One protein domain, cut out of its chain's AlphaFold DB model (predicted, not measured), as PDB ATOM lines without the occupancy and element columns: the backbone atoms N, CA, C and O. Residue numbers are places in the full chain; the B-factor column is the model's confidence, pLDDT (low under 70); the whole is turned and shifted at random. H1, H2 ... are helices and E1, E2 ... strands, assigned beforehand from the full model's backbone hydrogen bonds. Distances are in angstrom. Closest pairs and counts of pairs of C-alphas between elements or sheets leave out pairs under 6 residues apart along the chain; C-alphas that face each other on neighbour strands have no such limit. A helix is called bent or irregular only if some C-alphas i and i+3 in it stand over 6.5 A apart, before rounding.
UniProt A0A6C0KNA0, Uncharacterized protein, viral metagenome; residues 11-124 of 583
ATOM      1  N   ILE A  11     192.485 326.611 241.287       85.38
ATOM      2  CA  ILE A  11     193.708 326.634 242.085       85.38
ATOM      3  C   ILE A  11     194.930 326.681 241.174       85.38
ATOM      4  O   ILE A  11     194.901 326.169 240.055       85.38
ATOM      5  N   ASP A  12     196.005 327.276 241.671       83.12
ATOM      6  CA  ASP A  12     197.299 327.331 240.998       83.12
ATOM      7  C   ASP A  12     198.403 327.119 242.033       83.12
ATOM      8  O   ASP A  12     198.591 327.919 242.955       83.12
ATOM      9  N   VAL A  13     199.092 325.991 241.878       83.44
ATOM     10  CA  VAL A  13     200.091 325.467 242.803       83.44
ATOM     11  C   VAL A  13     201.463 325.558 242.137       83.44
ATOM     12  O   VAL A  13     201.947 324.599 241.543       83.44
ATOM     13  N   GLY A  14     202.072 326.746 242.189       70.00
ATOM     14  CA  GLY A  14     203.387 327.001 241.588       70.00
ATOM     15  C   GLY A  14     203.403 326.928 240.055       70.00
ATOM     16  O   GLY A  14     204.453 326.689 239.469       70.00
ATOM     17  N   GLY A  15     202.264 327.116 239.385       70.31
ATOM     18  CA  GLY A  15     202.107 326.951 237.937       70.31
ATOM     19  C   GLY A  15     201.378 325.667 237.531       70.31
ATOM     20  O   GLY A  15     200.882 325.595 236.408       70.31
ATOM     21  N   ASP A  16     201.232 324.689 238.435       79.50
ATOM     22  CA  ASP A  16     200.318 323.558 238.241       79.50
ATOM     23  C   ASP A  16     198.880 324.024 238.543       79.50
ATOM     24  O   ASP A  16     198.463 324.121 239.705       79.50
ATOM     25  N   ARG A  17     198.112 324.332 237.495       83.56
ATOM     26  CA  ARG A  17     196.742 324.848 237.622       83.56
ATOM     27  C   ARG A  17     195.712 323.733 237.536       83.56
ATOM     28  O   ARG A  17     195.828 322.848 236.692       83.56
ATOM     29  N   TYR A  18     194.669 323.794 238.363       84.06
ATOM     30  CA  TYR A  18     193.568 322.826 238.335       84.06
ATOM     31  C   TYR A  18     192.209 323.501 238.455       84.06
ATOM     32  O   TYR A  18     192.046 324.486 239.177       84.06
ATOM     33  N   TYR A  19     191.220 322.907 237.789       84.94
ATOM     34  CA  TYR A  19     189.813 323.192 238.029       84.94
ATOM     35  C   TYR A  19     189.161 322.037 238.788       84.94
ATOM     36  O   TYR A  19     189.075 320.907 238.301       84.94
ATOM     37  N   LEU A  20     188.668 322.335 239.987       83.44
ATOM     38  CA  LEU A  20     188.126 321.352 240.925       83.44
ATOM     39  C   LEU A  20     186.607 321.174 240.814       83.44
ATOM     40  O   LEU A  20     186.043 320.315 241.482       83.44
ATOM     41  N   GLY A  21     185.929 321.941 239.957       79.06
ATOM     42  CA  GLY A  21     184.486 321.800 239.733       79.06
ATOM     43  C   GLY A  21     184.096 320.728 238.706       79.06
ATOM     44  O   GLY A  21     182.912 320.566 238.432       79.06
ATOM     45  N   SER A  22     185.059 320.033 238.087       76.38
ATOM     46  CA  SER A  22     184.805 319.011 237.061       76.38
ATOM     47  C   SER A  22     185.863 317.905 237.079       76.38
ATOM     48  O   SER A  22     187.064 318.149 237.209       76.38
ATOM     49  N   ASP A  23     185.406 316.672 236.865       73.25
ATOM     50  CA  ASP A  23     186.246 315.479 236.722       73.25
ATOM     51  C   ASP A  23     186.983 315.414 235.374       73.25
ATOM     52  O   ASP A  23     187.959 314.666 235.220       73.25
ATOM     53  N   LYS A  24     186.541 316.229 234.411       68.00
ATOM     54  CA  LYS A  24     187.188 316.470 233.116       68.00
ATOM     55  C   LYS A  24     187.880 317.840 233.117       68.00
ATOM     56  O   LYS A  24     187.324 318.770 233.707       68.00
ATOM     57  N   PRO A  25     189.058 317.973 232.487       64.56
ATOM     58  CA  PRO A  25     189.727 319.265 232.386       64.56
ATOM     59  C   PRO A  25     188.830 320.220 231.592       64.56
ATOM     60  O   PRO A  25     188.241 319.811 230.590       64.56
ATOM     61  N   ILE A  26     188.677 321.456 232.073       59.16
ATOM     62  CA  ILE A  26     187.941 322.496 231.336       59.16
ATOM     63  C   ILE A  26     188.737 322.920 230.104       59.16
ATOM     64  O   ILE A  26     188.143 323.206 229.069       59.16
ATOM     65  N   ASP A  27     190.064 322.955 230.233       58.62
ATOM     66  CA  ASP A  27     190.971 323.458 229.213       58.62
ATOM     67  C   ASP A  27     192.387 322.864 229.378       58.62
ATOM     68  O   ASP A  27     192.709 322.329 230.438       58.62
ATOM     69  N   LEU A  28     193.252 322.971 228.363       57.47
ATOM     70  CA  LEU A  28     194.640 322.474 228.383       57.47
ATOM     71  C   LEU A  28     195.509 323.150 229.452       57.47
ATOM     72  O   LEU A  28     196.489 322.562 229.905       57.47
ATOM     73  N   ALA A  29     195.146 324.367 229.862       53.69
ATOM     74  CA  ALA A  29     195.842 325.107 230.909       53.69
ATOM     75  C   ALA A  29     195.524 324.608 232.330       53.69
ATOM     76  O   ALA A  29     196.259 324.950 233.251       53.69
ATOM     77  N   TYR A  30     194.448 323.829 232.524       73.44
ATOM     78  CA  TYR A  30     193.983 323.394 233.842       73.44
ATOM     79  C   TYR A  30     193.807 321.881 233.906       73.44
ATOM     80  O   TYR A  30     192.985 321.291 233.202       73.44
ATOM     81  N   GLY A  31     194.500 321.248 234.847       76.50
ATOM     82  CA  GLY A  31     194.244 319.861 235.181       76.50
ATOM     83  C   GLY A  31     192.838 319.654 235.754       76.50
ATOM     84  O   GLY A  31     192.248 320.543 236.373       76.50
ATOM     85  N   SER A  32     192.281 318.459 235.562       83.50
ATOM     86  CA  SER A  32     190.972 318.103 236.126       83.50
ATOM     87  C   SER A  32     191.041 317.787 237.618       83.50
ATOM     88  O   SER A  32     192.113 317.472 238.141       83.50
ATOM     89  N   ARG A  33     189.891 317.750 238.305       81.12
ATOM     90  CA  ARG A  33     189.821 317.285 239.701       81.12
ATOM     91  C   ARG A  33     190.400 315.873 239.875       81.12
ATOM     92  O   ARG A  33     191.089 315.597 240.852       81.12
ATOM     93  N   ASN A  34     190.208 314.992 238.892       81.31
ATOM     94  CA  ASN A  34     190.809 313.654 238.899       81.31
ATOM     95  C   ASN A  34     192.339 313.690 238.801       81.31
ATOM     96  O   ASN A  34     193.014 312.901 239.463       81.31
ATOM     97  N   GLN A  35     192.898 314.588 237.987       78.88
ATOM     98  CA  GLN A  35     194.348 314.780 237.914       78.88
ATOM     99  C   GLN A  35     194.879 315.385 239.214       78.88
ATOM    100  O   GLN A  35     195.850 314.870 239.754       78.88
ATOM    101  N   PHE A  36     194.187 316.373 239.781       85.94
ATOM    102  CA  PHE A  36     194.497 316.930 241.097       85.94
ATOM    103  C   PHE A  36     194.566 315.845 242.183       85.94
ATOM    104  O   PHE A  36     195.561 315.738 242.902       85.94
ATOM    105  N   LEU A  37     193.543 314.987 242.272       83.12
ATOM    106  CA  LEU A  37     193.511 313.899 243.247       83.12
ATOM    107  C   LEU A  37     194.664 312.914 243.020       83.12
ATOM    108  O   LEU A  37     195.318 312.512 243.985       83.12
ATOM    109  N   LYS A  38     194.975 312.560 241.768       81.56
ATOM    110  CA  LYS A  38     196.139 311.714 241.456       81.56
ATOM    111  C   LYS A  38     197.450 312.358 241.910       81.56
ATOM    112  O   LYS A  38     198.266 311.677 242.523       81.56
ATOM    113  N   THR A  39     197.611 313.655 241.671       81.56
ATOM    114  CA  THR A  39     198.829 314.406 241.981       81.56
ATOM    115  C   THR A  39     199.046 314.573 243.486       81.56
ATOM    116  O   THR A  39     200.081 314.171 244.015       81.56
ATOM    117  N   PHE A  40     198.074 315.134 244.207       81.38
ATOM    118  CA  PHE A  40     198.284 315.553 245.598       81.38
ATOM    119  C   PHE A  40     197.859 314.507 246.629       81.38
ATOM    120  O   PHE A  40     198.375 314.498 247.751       81.38
ATOM    121  N   THR A  41     196.944 313.594 246.275       76.81
ATOM    122  CA  THR A  41     196.335 312.702 247.272       76.81
ATOM    123  C   THR A  41     196.871 311.273 247.282       76.81
ATOM    124  O   THR A  41     196.752 310.619 248.319       76.81
ATOM    125  N   GLN A  42     197.560 310.794 246.236       67.69
ATOM    126  CA  GLN A  42     198.229 309.481 246.281       67.69
ATOM    127  C   GLN A  42     199.394 309.480 247.295       67.69
ATOM    128  O   GLN A  42     200.146 310.461 247.369       67.69
ATOM    129  N   PRO A  43     199.567 308.441 248.143       55.16
ATOM    130  CA  PRO A  43     198.875 307.139 248.206       55.16
ATOM    131  C   PRO A  43     197.725 307.061 249.244       55.16
ATOM    132  O   PRO A  43     197.434 305.998 249.785       55.16
ATOM    133  N   THR A  44     197.087 308.176 249.606       60.16
ATOM    134  CA  THR A  44     196.138 308.206 250.731       60.16
ATOM    135  C   THR A  44     194.731 307.757 250.321       60.16
ATOM    136  O   THR A  44     194.044 308.454 249.578       60.16
ATOM    137  N   ASN A  45     194.247 306.648 250.887       64.25
ATOM    138  CA  ASN A  45     192.864 306.178 250.700       64.25
ATOM    139  C   ASN A  45     191.842 306.852 251.637       64.25
ATOM    140  O   ASN A  45     190.656 306.559 251.556       64.25
ATOM    141  N   ASN A  46     192.277 307.756 252.520       77.12
ATOM    142  CA  ASN A  46     191.396 308.430 253.473       77.12
ATOM    143  C   ASN A  46     190.705 309.648 252.832       77.12
ATOM    144  O   ASN A  46     191.345 310.672 252.583       77.12
ATOM    145  N   ASP A  47     189.392 309.553 252.612       75.62
ATOM    146  CA  ASP A  47     188.586 310.609 251.985       75.62
ATOM    147  C   ASP A  47     188.493 311.897 252.813       75.62
ATOM    148  O   ASP A  47     188.386 312.980 252.237       75.62
ATOM    149  N   GLN A  48     188.615 311.824 254.143       77.88
ATOM    150  CA  GLN A  48     188.696 313.027 254.981       77.88
ATOM    151  C   GLN A  48     189.997 313.793 254.717       77.88
ATOM    152  O   GLN A  48     189.982 315.015 254.597       77.88
ATOM    153  N   LYS A  49     191.116 313.078 254.533       78.44
ATOM    154  CA  LYS A  49     192.411 313.695 254.209       78.44
ATOM    155  C   LYS A  49     192.423 314.291 252.800       78.44
ATOM    156  O   LYS A  49     192.999 315.354 252.600       78.44
ATOM    157  N   LYS A  50     191.760 313.644 251.832       80.50
ATOM    158  CA  LYS A  50     191.592 314.192 250.472       80.50
ATOM    159  C   LYS A  50     190.837 315.519 250.493       80.50
ATOM    160  O   LYS A  50     191.309 316.482 249.901       80.50
ATOM    161  N   ARG A  51     189.710 315.571 251.216       81.88
ATOM    162  CA  ARG A  51     188.914 316.797 251.378       81.88
ATOM    163  C   ARG A  51     189.715 317.892 252.073       81.88
ATOM    164  O   ARG A  51     189.751 319.001 251.570       81.88
ATOM    165  N   ARG A  52     190.458 317.556 253.133       85.69
ATOM    166  CA  ARG A  52     191.340 318.506 253.828       85.69
ATOM    167  C   ARG A  52     192.406 319.115 252.908       85.69
ATOM    168  O   ARG A  52     192.586 320.325 252.924       85.69
ATOM    169  N   ILE A  53     193.077 318.303 252.084       84.06
ATOM    170  CA  ILE A  53     194.069 318.783 251.102       84.06
ATOM    171  C   ILE A  53     193.409 319.695 250.056       84.06
ATOM    172  O   ILE A  53     193.954 320.744 249.719       84.06
ATOM    173  N   GLU A  54     192.240 319.299 249.548       86.31
ATOM    174  CA  GLU A  54     191.468 320.088 248.584       86.31
ATOM    175  C   GLU A  54     191.035 321.434 249.180       86.31
ATOM    176  O   GLU A  54     191.238 322.472 248.554       86.31
ATOM    177  N   ASP A  55     190.524 321.442 250.410       85.62
ATOM    178  CA  ASP A  55     190.072 322.648 251.105       85.62
ATOM    179  C   ASP A  55     191.232 323.616 251.381       85.62
ATOM    180  O   ASP A  55     191.103 324.811 251.114       85.62
ATOM    181  N   LEU A  56     192.389 323.116 251.839       85.44
ATOM    182  CA  LEU A  56     193.584 323.939 252.076       85.44
ATOM    183  C   LEU A  56     194.094 324.593 250.786       85.44
ATOM    184  O   LEU A  56     194.363 325.795 250.765       85.44
ATOM    185  N   LEU A  57     194.187 323.834 249.689       87.06
ATOM    186  CA  LEU A  57     194.657 324.369 248.409       87.06
ATOM    187  C   LEU A  57     193.643 325.334 247.781       87.06
ATOM    188  O   LEU A  57     194.041 326.338 247.200       87.06
ATOM    189  N   ARG A  58     192.336 325.110 247.954       85.44
ATOM    190  CA  ARG A  58     191.304 326.061 247.505       85.44
ATOM    191  C   ARG A  58     191.280 327.355 248.307       85.44
ATOM    192  O   ARG A  58     190.890 328.388 247.771       85.44
ATOM    193  N   LYS A  59     191.660 327.290 249.581       84.00
ATOM    194  CA  LYS A  59     191.656 328.431 250.495       84.00
ATOM    195  C   LYS A  59     192.900 329.303 250.345       84.00
ATOM    196  O   LYS A  59     192.770 330.521 250.310       84.00
ATOM    197  N   TYR A  60     194.080 328.694 250.199       82.31
ATOM    198  CA  TYR A  60     195.359 329.418 250.213       82.31
ATOM    199  C   TYR A  60     196.097 329.443 248.864       82.31
ATOM    200  O   TYR A  60     196.969 330.283 248.668       82.31
ATOM    201  N   MET A  61     195.740 328.572 247.911       83.19
ATOM    202  CA  MET A  61     196.365 328.481 246.577       83.19
ATOM    203  C   MET A  61     195.353 328.738 245.451       83.19
ATOM    204  O   MET A  61     195.437 328.145 244.373       83.19
ATOM    205  N   TYR A  62     194.369 329.606 245.697       82.81
ATOM    206  CA  TYR A  62     193.391 329.996 244.687       82.81
ATOM    207  C   TYR A  62     194.046 330.796 243.553       82.81
ATOM    208  O   TYR A  62     195.024 331.521 243.750       82.81
ATOM    209  N   TYR A  63     193.494 330.667 242.350       76.69
ATOM    210  CA  TYR A  63     193.957 331.422 241.191       76.69
ATOM    211  C   TYR A  63     193.680 332.927 241.368       76.69
ATOM    212  O   TYR A  63     192.539 333.328 241.597       76.69
ATOM    213  N   SER A  64     194.721 333.752 241.261       69.31
ATOM    214  CA  SER A  64     194.671 335.216 241.365       69.31
ATOM    215  C   SER A  64     195.583 335.847 240.311       69.31
ATOM    216  O   SER A  64     196.664 335.330 240.037       69.31
ATOM    217  N   ASN A  65     195.142 336.961 239.718       49.78
ATOM    218  CA  ASN A  65     195.834 337.659 238.623       49.78
ATOM    219  C   ASN A  65     196.912 338.658 239.116       49.78
ATOM    220  O   ASN A  65     197.211 339.615 238.412       49.78
ATOM    221  N   GLY A  66     197.462 338.485 240.325       51.88
ATOM    222  CA  GLY A  66     198.405 339.429 240.944       51.88
ATOM    223  C   GLY A  66     199.328 338.777 241.979       51.88
ATOM    224  O   GLY A  66     199.266 337.565 242.193       51.88
ATOM    225  N   THR A  67     200.186 339.579 242.623       53.03
ATOM    226  CA  THR A  67     201.071 339.132 243.712       53.03
ATOM    227  C   THR A  67     200.242 338.607 244.883       53.03
ATOM    228  O   THR A  67     199.389 339.303 245.437       53.03
ATOM    229  N   ARG A  68     200.449 337.336 245.244       63.12
ATOM    230  CA  ARG A  68     199.712 336.702 246.341       63.12
ATOM    231  C   ARG A  68     200.307 337.115 247.672       63.12
ATOM    232  O   ARG A  68     201.483 336.898 247.910       63.12
ATOM    233  N   THR A  69     199.472 337.628 248.563       61.16
ATOM    234  CA  THR A  69     199.812 337.769 249.980       61.16
ATOM    235  C   THR A  69     199.198 336.608 250.753       61.16
ATOM    236  O   THR A  69     197.971 336.500 250.839       61.16
ATOM    237  N   TYR A  70     200.031 335.735 251.316       70.88
ATOM    238  CA  TYR A  70     199.554 334.596 252.098       70.88
ATOM    239  C   TYR A  70     199.165 335.028 253.516       70.88
ATOM    240  O   TYR A  70     200.012 335.405 254.323       70.88
ATOM    241  N   SER A  71     197.873 334.942 253.832       72.69
ATOM    242  CA  SER A  71     197.347 335.101 255.190       72.69
ATOM    243  C   SER A  71     196.721 333.783 255.630       72.69
ATOM    244  O   SER A  71     195.922 333.208 254.891       72.69
ATOM    245  N   PHE A  72     197.120 333.282 256.799       79.00
ATOM    246  CA  PHE A  72     196.665 331.999 257.335       79.00
ATOM    247  C   PHE A  72     195.790 332.209 258.558       79.00
ATOM    248  O   PHE A  72     196.177 332.933 259.474       79.00
ATOM    249  N   ASP A  73     194.659 331.506 258.602       76.19
ATOM    250  CA  ASP A  73     193.748 331.566 259.748       76.19
ATOM    251  C   ASP A  73     194.360 330.911 260.997       76.19
ATOM    252  O   ASP A  73     194.061 331.301 262.124       76.19
ATOM    253  N   ASN A  74     195.222 329.907 260.812       82.81
ATOM    254  CA  ASN A  74     195.962 329.250 261.882       82.81
ATOM    255  C   ASN A  74     197.330 328.738 261.379       82.81
ATOM    256  O   ASN A  74     197.569 328.550 260.184       82.81
ATOM    257  N   ASN A  75     198.257 328.510 262.313       79.06
ATOM    258  CA  ASN A  75     199.599 328.014 261.987       79.06
ATOM    259  C   ASN A  75     199.598 326.529 261.560       79.06
ATOM    260  O   ASN A  75     200.526 326.060 260.910       79.06
ATOM    261  N   GLU A  76     198.544 325.791 261.910       83.44
ATOM    262  CA  GLU A  76     198.364 324.388 261.526       83.44
ATOM    263  C   GLU A  76     198.067 324.247 260.028       83.44
ATOM    264  O   GLU A  76     198.752 323.488 259.347       83.44
ATOM    265  N   ASP A  77     197.137 325.041 259.483       83.75
ATOM    266  CA  ASP A  77     196.835 325.093 258.048       83.75
ATOM    267  C   ASP A  77     198.094 325.457 257.246       83.75
ATOM    268  O   ASP A  77     198.353 324.880 256.189       83.75
ATOM    269  N   LYS A  78     198.896 326.394 257.770       80.75
ATOM    270  CA  LYS A  78     200.175 326.804 257.183       80.75
ATOM    271  C   LYS A  78     201.157 325.635 257.091       80.75
ATOM    272  O   LYS A  78     201.734 325.401 256.030       80.75
ATOM    273  N   GLN A  79     201.334 324.889 258.179       81.75
ATOM    274  CA  GLN A  79     202.277 323.775 258.221       81.75
ATOM    275  C   GLN A  79     201.796 322.582 257.380       81.75
ATOM    276  O   GLN A  79     202.588 321.998 256.641       81.75
ATOM    277  N   GLU A  80     200.496 322.272 257.417       84.19
ATOM    278  CA  GLU A  80     199.884 321.253 256.557       84.19
ATOM    279  C   GLU A  80     200.050 321.599 255.069       84.19
ATOM    280  O   GLU A  80     200.382 320.723 254.264       84.19
ATOM    281  N   LEU A  81     199.874 322.872 254.694       85.75
ATOM    282  CA  LEU A  81     200.098 323.334 253.327       85.75
ATOM    283  C   LEU A  81     201.567 323.172 252.913       85.75
ATOM    284  O   LEU A  81     201.837 322.609 251.852       85.75
ATOM    285  N   ILE A  82     202.517 323.595 253.754       82.12
ATOM    286  CA  ILE A  82     203.958 323.431 253.495       82.12
ATOM    287  C   ILE A  82     204.309 321.952 253.266       82.12
ATOM    288  O   ILE A  82     205.042 321.630 252.327       82.12
ATOM    289  N   ASP A  83     203.758 321.038 254.063       85.25
ATOM    290  CA  ASP A  83     203.998 319.601 253.915       85.25
ATOM    291  C   ASP A  83     203.434 319.040 252.599       85.25
ATOM    292  O   ASP A  83     204.088 318.222 251.938       85.25
ATOM    293  N   ILE A  84     202.254 319.509 252.172       84.88
ATOM    294  CA  ILE A  84     201.661 319.166 250.869       84.88
ATOM    295  C   ILE A  84     202.580 319.625 249.725       84.88
ATOM    296  O   ILE A  84     202.880 318.835 248.822       84.88
ATOM    297  N   LEU A  85     203.079 320.865 249.777       84.75
ATOM    298  CA  LEU A  85     203.962 321.430 248.751       84.75
ATOM    299  C   LEU A  85     205.331 320.724 248.719       84.75
ATOM    300  O   LEU A  85     205.810 320.345 247.646       84.75
ATOM    301  N   LYS A  86     205.934 320.438 249.883       82.44
ATOM    302  CA  LYS A  86     207.191 319.670 249.996       82.44
ATOM    303  C   LYS A  86     207.054 318.261 249.430       82.44
ATOM    304  O   LYS A  86     207.963 317.765 248.760       82.44
ATOM    305  N   LYS A  87     205.922 317.599 249.681       84.31
ATOM    306  CA  LYS A  87     205.635 316.273 249.124       84.31
ATOM    307  C   LYS A  87     205.552 316.321 247.595       84.31
ATOM    308  O   LYS A  87     206.144 315.463 246.943       84.31
ATOM    309  N   ARG A  88     204.887 317.333 247.027       82.31
ATOM    310  CA  ARG A  88     204.808 317.529 245.570       82.31
ATOM    311  C   ARG A  88     206.179 317.813 244.949       82.31
ATOM    312  O   ARG A  88     206.520 317.193 243.947       82.31
ATOM    313  N   SER A  89     206.991 318.667 245.571       78.00
ATOM    314  CA  SER A  89     208.369 318.942 245.132       78.00
ATOM    315  C   SER A  89     209.214 317.660 245.060       78.00
ATOM    316  O   SER A  89     209.859 317.397 244.046       78.00
ATOM    317  N   LYS A  90     209.130 316.784 246.074       80.06
ATOM    318  CA  LYS A  90     209.806 315.473 246.054       80.06
ATOM    319  C   LYS A  90     209.307 314.555 244.936       80.06
ATOM    320  O   LYS A  90     210.123 313.881 244.317       80.06
ATOM    321  N   GLN A  91     208.000 314.534 244.662       79.06
ATOM    322  CA  GLN A  91     207.437 313.748 243.555       79.06
ATOM    323  C   GLN A  91     207.969 314.212 242.192       79.06
ATOM    324  O   GLN A  91     208.280 313.365 241.362       79.06
ATOM    325  N   LEU A  92     208.108 315.526 241.977       72.81
ATOM    326  CA  LEU A  92     208.658 316.099 240.740       72.81
ATOM    327  C   LEU A  92     210.148 315.771 240.546       72.81
ATOM    328  O   LEU A  92     210.589 315.538 239.426       72.81
ATOM    329  N   ILE A  93     210.921 315.705 241.633       68.00
ATOM    330  CA  ILE A  93     212.337 315.295 241.593       68.00
ATOM    331  C   ILE A  93     212.471 313.791 241.293       68.00
ATOM    332  O   ILE A  93     213.408 313.372 240.622       68.00
ATOM    333  N   GLN A  94     211.540 312.974 241.796       68.44
ATOM    334  CA  GLN A  94     211.557 311.512 241.651       68.44
ATOM    335  C   GLN A  94     210.918 311.005 240.349       68.44
ATOM    336  O   GLN A  94     211.095 309.837 240.001       68.44
ATOM    337  N   SER A  95     210.152 311.829 239.630       61.12
ATOM    338  CA  SER A  95     209.526 311.417 238.374       61.12
ATOM    339  C   SER A  95     210.564 311.272 237.254       61.12
ATOM    340  O   SER A  95     211.162 312.255 236.826       61.12
ATOM    341  N   ASN A  96     210.705 310.058 236.707       48.56
ATOM    342  CA  ASN A  96     211.526 309.715 235.527       48.56
ATOM    343  C   ASN A  96     211.059 310.373 234.200       48.56
ATOM    344  O   ASN A  96     211.514 309.997 233.116       48.56
ATOM    345  N   GLU A  97     210.163 311.364 234.254       47.38
ATOM    346  CA  GLU A  97     209.657 312.105 233.090       47.38
ATOM    347  C   GLU A  97     210.669 313.112 232.517       47.38
ATOM    348  O   GLU A  97     210.431 313.659 231.445       47.38
ATOM    349  N   PHE A  98     211.851 313.251 233.136       45.16
ATOM    350  CA  PHE A  98     212.996 314.005 232.607       45.16
ATOM    351  C   PHE A  98     213.554 313.491 231.263       45.16
ATOM    352  O   PHE A  98     214.481 314.085 230.718       45.16
ATOM    353  N   SER A  99     213.010 312.415 230.694       45.28
ATOM    354  CA  SER A  99     213.709 311.599 229.696       45.28
ATOM    355  C   SER A  99     213.239 311.711 228.236       45.28
ATOM    356  O   SER A  99     213.807 311.013 227.402       45.28
ATOM    357  N   SER A 100     212.257 312.547 227.851       40.56
ATOM    358  CA  SER A 100     211.866 312.575 226.414       40.56
ATOM    359  C   SER A 100     211.221 313.835 225.815       40.56
ATOM    360  O   SER A 100     211.039 313.871 224.599       40.56
ATOM    361  N   SER A 101     210.929 314.906 226.565       45.22
ATOM    362  CA  SER A 101     210.498 316.174 225.940       45.22
ATOM    363  C   SER A 101     210.975 317.409 226.707       45.22
ATOM    364  O   SER A 101     210.518 317.656 227.824       45.22
ATOM    365  N   LEU A 102     211.843 318.212 226.078       43.44
ATOM    366  CA  LEU A 102     212.417 319.456 226.621       43.44
ATOM    367  C   LEU A 102     211.352 320.422 227.177       43.44
ATOM    368  O   LEU A 102     211.545 321.001 228.241       43.44
ATOM    369  N   LEU A 103     210.197 320.536 226.512       38.56
ATOM    370  CA  LEU A 103     209.099 321.420 226.928       38.56
ATOM    371  C   LEU A 103     208.419 320.979 228.234       38.56
ATOM    372  O   LEU A 103     208.146 321.817 229.095       38.56
ATOM    373  N   LYS A 104     208.180 319.673 228.427       49.06
ATOM    374  CA  LYS A 104     207.618 319.177 229.696       49.06
ATOM    375  C   LYS A 104     208.631 319.317 230.828       49.06
ATOM    376  O   LYS A 104     208.259 319.762 231.910       49.06
ATOM    377  N   ASN A 105     209.910 319.061 230.556       54.44
ATOM    378  CA  ASN A 105     210.982 319.232 231.538       54.44
ATOM    379  C   ASN A 105     211.102 320.685 232.008       54.44
ATOM    380  O   ASN A 105     211.157 320.924 233.210       54.44
ATOM    381  N   ALA A 106     211.063 321.649 231.085       51.91
ATOM    382  CA  ALA A 106     211.083 323.071 231.423       51.91
ATOM    383  C   ALA A 106     209.861 323.477 232.265       51.91
ATOM    384  O   ALA A 106     209.997 324.231 233.229       51.91
ATOM    385  N   SER A 107     208.674 322.940 231.953       58.53
ATOM    386  CA  SER A 107     207.469 323.190 232.754       58.53
ATOM    387  C   SER A 107     207.574 322.606 234.169       58.53
ATOM    388  O   SER A 107     207.285 323.308 235.133       58.53
ATOM    389  N   PHE A 108     208.083 321.379 234.323       63.88
ATOM    390  CA  PHE A 108     208.274 320.756 235.635       63.88
ATOM    391  C   PHE A 108     209.359 321.446 236.459       63.88
ATOM    392  O   PHE A 108     209.186 321.616 237.663       63.88
ATOM    393  N   GLN A 109     210.449 321.882 235.824       60.34
ATOM    394  CA  GLN A 109     211.491 322.672 236.479       60.34
ATOM    395  C   GLN A 109     210.953 324.025 236.947       60.34
ATOM    396  O   GLN A 109     211.212 324.415 238.080       60.34
ATOM    397  N   ARG A 110     210.146 324.709 236.125       63.06
ATOM    398  CA  ARG A 110     209.492 325.964 236.518       63.06
ATOM    399  C   ARG A 110     208.554 325.760 237.706       63.06
ATOM    400  O   ARG A 110     208.627 326.517 238.665       63.06
ATOM    401  N   VAL A 111     207.723 324.717 237.672       70.38
ATOM    402  CA  VAL A 111     206.832 324.384 238.795       70.38
ATOM    403  C   VAL A 111     207.633 324.048 240.049       70.38
ATOM    404  O   VAL A 111     207.279 324.485 241.138       70.38
ATOM    405  N   LEU A 112     208.742 323.319 239.915       70.62
ATOM    406  CA  LEU A 112     209.622 322.995 241.033       70.62
ATOM    407  C   LEU A 112     210.235 324.251 241.670       70.62
ATOM    408  O   LEU A 112     210.216 324.353 242.894       70.62
ATOM    409  N   LEU A 113     210.743 325.184 240.859       66.06
ATOM    410  CA  LEU A 113     211.316 326.450 241.330       66.06
ATOM    411  C   LEU A 113     210.253 327.309 242.020       66.06
ATOM    412  O   LEU A 113     210.419 327.669 243.179       66.06
ATOM    413  N   ASN A 114     209.098 327.502 241.382       68.31
ATOM    414  CA  ASN A 114     207.992 328.259 241.970       68.31
ATOM    415  C   ASN A 114     207.489 327.633 243.281       68.31
ATOM    416  O   ASN A 114     207.138 328.339 244.219       68.31
ATOM    417  N   LEU A 115     207.438 326.299 243.372       74.75
ATOM    418  CA  LEU A 115     207.083 325.612 244.614       74.75
ATOM    419  C   LEU A 115     208.115 325.852 245.714       74.75
ATOM    420  O   LEU A 115     207.729 326.000 246.871       74.75
ATOM    421  N   GLN A 116     209.405 325.877 245.377       72.56
ATOM    422  CA  GLN A 116     210.465 326.203 246.328       72.56
ATOM    423  C   GLN A 116     210.348 327.650 246.807       72.56
ATOM    424  O   GLN A 116     210.432 327.872 248.012       72.56
ATOM    425  N   ASP A 117     210.072 328.587 245.902       66.75
ATOM    426  CA  ASP A 117     209.885 330.002 246.227       66.75
ATOM    427  C   ASP A 117     208.675 330.206 247.144       66.75
ATOM    428  O   ASP A 117     208.787 330.844 248.188       66.75
ATOM    429  N   ILE A 118     207.540 329.567 246.836       75.25
ATOM    430  CA  ILE A 118     206.336 329.631 247.676       75.25
ATOM    431  C   ILE A 118     206.596 329.000 249.046       75.25
ATOM    432  O   ILE A 118     206.230 329.580 250.062       75.25
ATOM    433  N   ILE A 119     207.247 327.833 249.121       75.31
ATOM    434  CA  ILE A 119     207.598 327.219 250.414       75.31
ATOM    435  C   ILE A 119     208.487 328.167 251.233       75.31
ATOM    436  O   ILE A 119     208.256 328.314 252.430       75.31
ATOM    437  N   GLN A 120     209.454 328.836 250.602       65.00
ATOM    438  CA  GLN A 120     210.349 329.787 251.269       65.00
ATOM    439  C   GLN A 120     209.631 331.058 251.731       65.00
ATOM    440  O   GLN A 120     209.909 331.564 252.820       65.00
ATOM    441  N   GLU A 121     208.696 331.569 250.937       69.94
ATOM    442  CA  GLU A 121     207.865 332.712 251.306       69.94
ATOM    443  C   GLU A 121     206.965 332.361 252.500       69.94
ATOM    444  O   GLU A 121     206.919 333.084 253.499       69.94
ATOM    445  N   LEU A 122     206.326 331.189 252.448       71.62
ATOM    446  CA  LEU A 122     205.486 330.668 253.521       71.62
ATOM    447  C   LEU A 122     206.282 330.421 254.802       71.62
ATOM    448  O   LEU A 122     205.811 330.754 255.886       71.62
ATOM    449  N   GLU A 123     207.504 329.906 254.722       72.69
ATOM    450  CA  GLU A 123     208.375 329.714 255.886       72.69
ATOM    451  C   GLU A 123     208.856 331.041 256.522       72.69
ATOM    452  O   GLU A 123     209.408 331.015 257.622       72.69
ATOM    453  N   GLY A 124     208.533 332.206 255.935       53.59
ATOM    454  CA  GLY A 124     208.760 333.530 256.532       53.59
ATOM    455  C   GLY A 124     210.144 334.116 256.252       53.59
ATOM    456  O   GLY A 124     210.605 335.005 256.967       53.59
TER     457      GLY A 124
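AT A GLANCE: This is residues 11 to 124 of the 583 residues of an uncharacterized protein of viral metagenome (UniProt A0A6C0KNA0). A small two-strand hairpin, E1 and E2, and two shorter helices, H1 and H2, pack on one side of a pair of long helices, H3 and H5, which run side by side in opposite ways along the longest axis. The hairpin meets H5 at its turn end, with H1 beside E2 and H2 beside E1, while H1 and H2 cross H3; tiny H4 lies at one end of the long pair, where residues 99 to 104 stick out. The printed part has 114 residues, with elements in the order E1, E2, H1, H2, H3, H4, H5; the sheet E1 - E2 is antiparallel and the class is mostly helix. It is compact, with a radius of gyration of the C-alphas of 14.0 A and spans of 42 by 31 by 29 A.

HOW THE PARTS SIT: E1, residues 11 to 13, and E2, residues 16 to 19, form a hairpin, antiparallel at 163 degrees, with N 11 and O 18 at 3.0 A and N 13 and O 16 at 2.9 A, within hydrogen-bond range. Residues 18 to 19 of E2 also pair, parallel, with residues 31 to 32. The closest C-alphas of E2 and H1, residues 33 to 41, are those of Tyr 19 and Arg 33, 6.1 A apart. Those of E1 and H2, residues 47 to 60, are Ile 11 and Arg 58, 6.0 A apart. Those of E1 and H5, residues 102 to 122, are Val 13 and Leu 115, 7.2 A apart. H3, residues 75 to 94, is the hub, touching H1, H2 and H5. H3 and H5 touch at a shallow tilt of 24 degrees, opposite ways, closest at the C-alphas of Ser 89 and Leu 112, 5.9 A. H2 touches H3 about perpendicular, at 79 degrees, closest at the C-alphas of Leu 56 and Leu 81, 6.7 A. H1 and H3 only just touch, with 3 pairs of C-alphas within 8 A, the closest being Phe 40 and Arg 88, 6.8 A. H1 touches H2 about perpendicular, at 80 degrees, closest at the C-alphas of Thr 41 and Lys 50, 5.9 A. H1 and H2 are apart from H5. H4, residues 96 to 99, is close but not clearly touching H5, with the C-alphas of Phe 98 and Asn 105 5.7 A apart. In H1, H2, H3 and H5 every O i to N i+4 pair is within hydrogen-bond range; H4 is too short for one.

IN THESE COORDINATES: E1 begins at C-alpha 11 (193.708, 326.634, 242.085), and E2 is 10.5 A long. H1 measures 11.0 A, H2 20.1 A and H3 28.8 A, H3 beginning at C-alpha 75 (199.599, 328.014, 261.987). H4 is irregular, but only just: C-alphas 96 and 99 are 6.51 A apart. H5, 30.0 A, ends at C-alpha 122 (205.486, 330.668, 253.521).

THE WHOLE: The two C-alphas farthest apart, those of Asp 73 and Ser 100, are 42.4 A apart. The printed part has no cut. The links E2 to H1 and H2 to H3 are long, with 13 and 14 residues. Residues 43 to 48 also stand free. The mean pLDDT of the printed part is 72.1, and 40 residues are under 70, among them 24 to 29, 64 to 69 and 93 to 110.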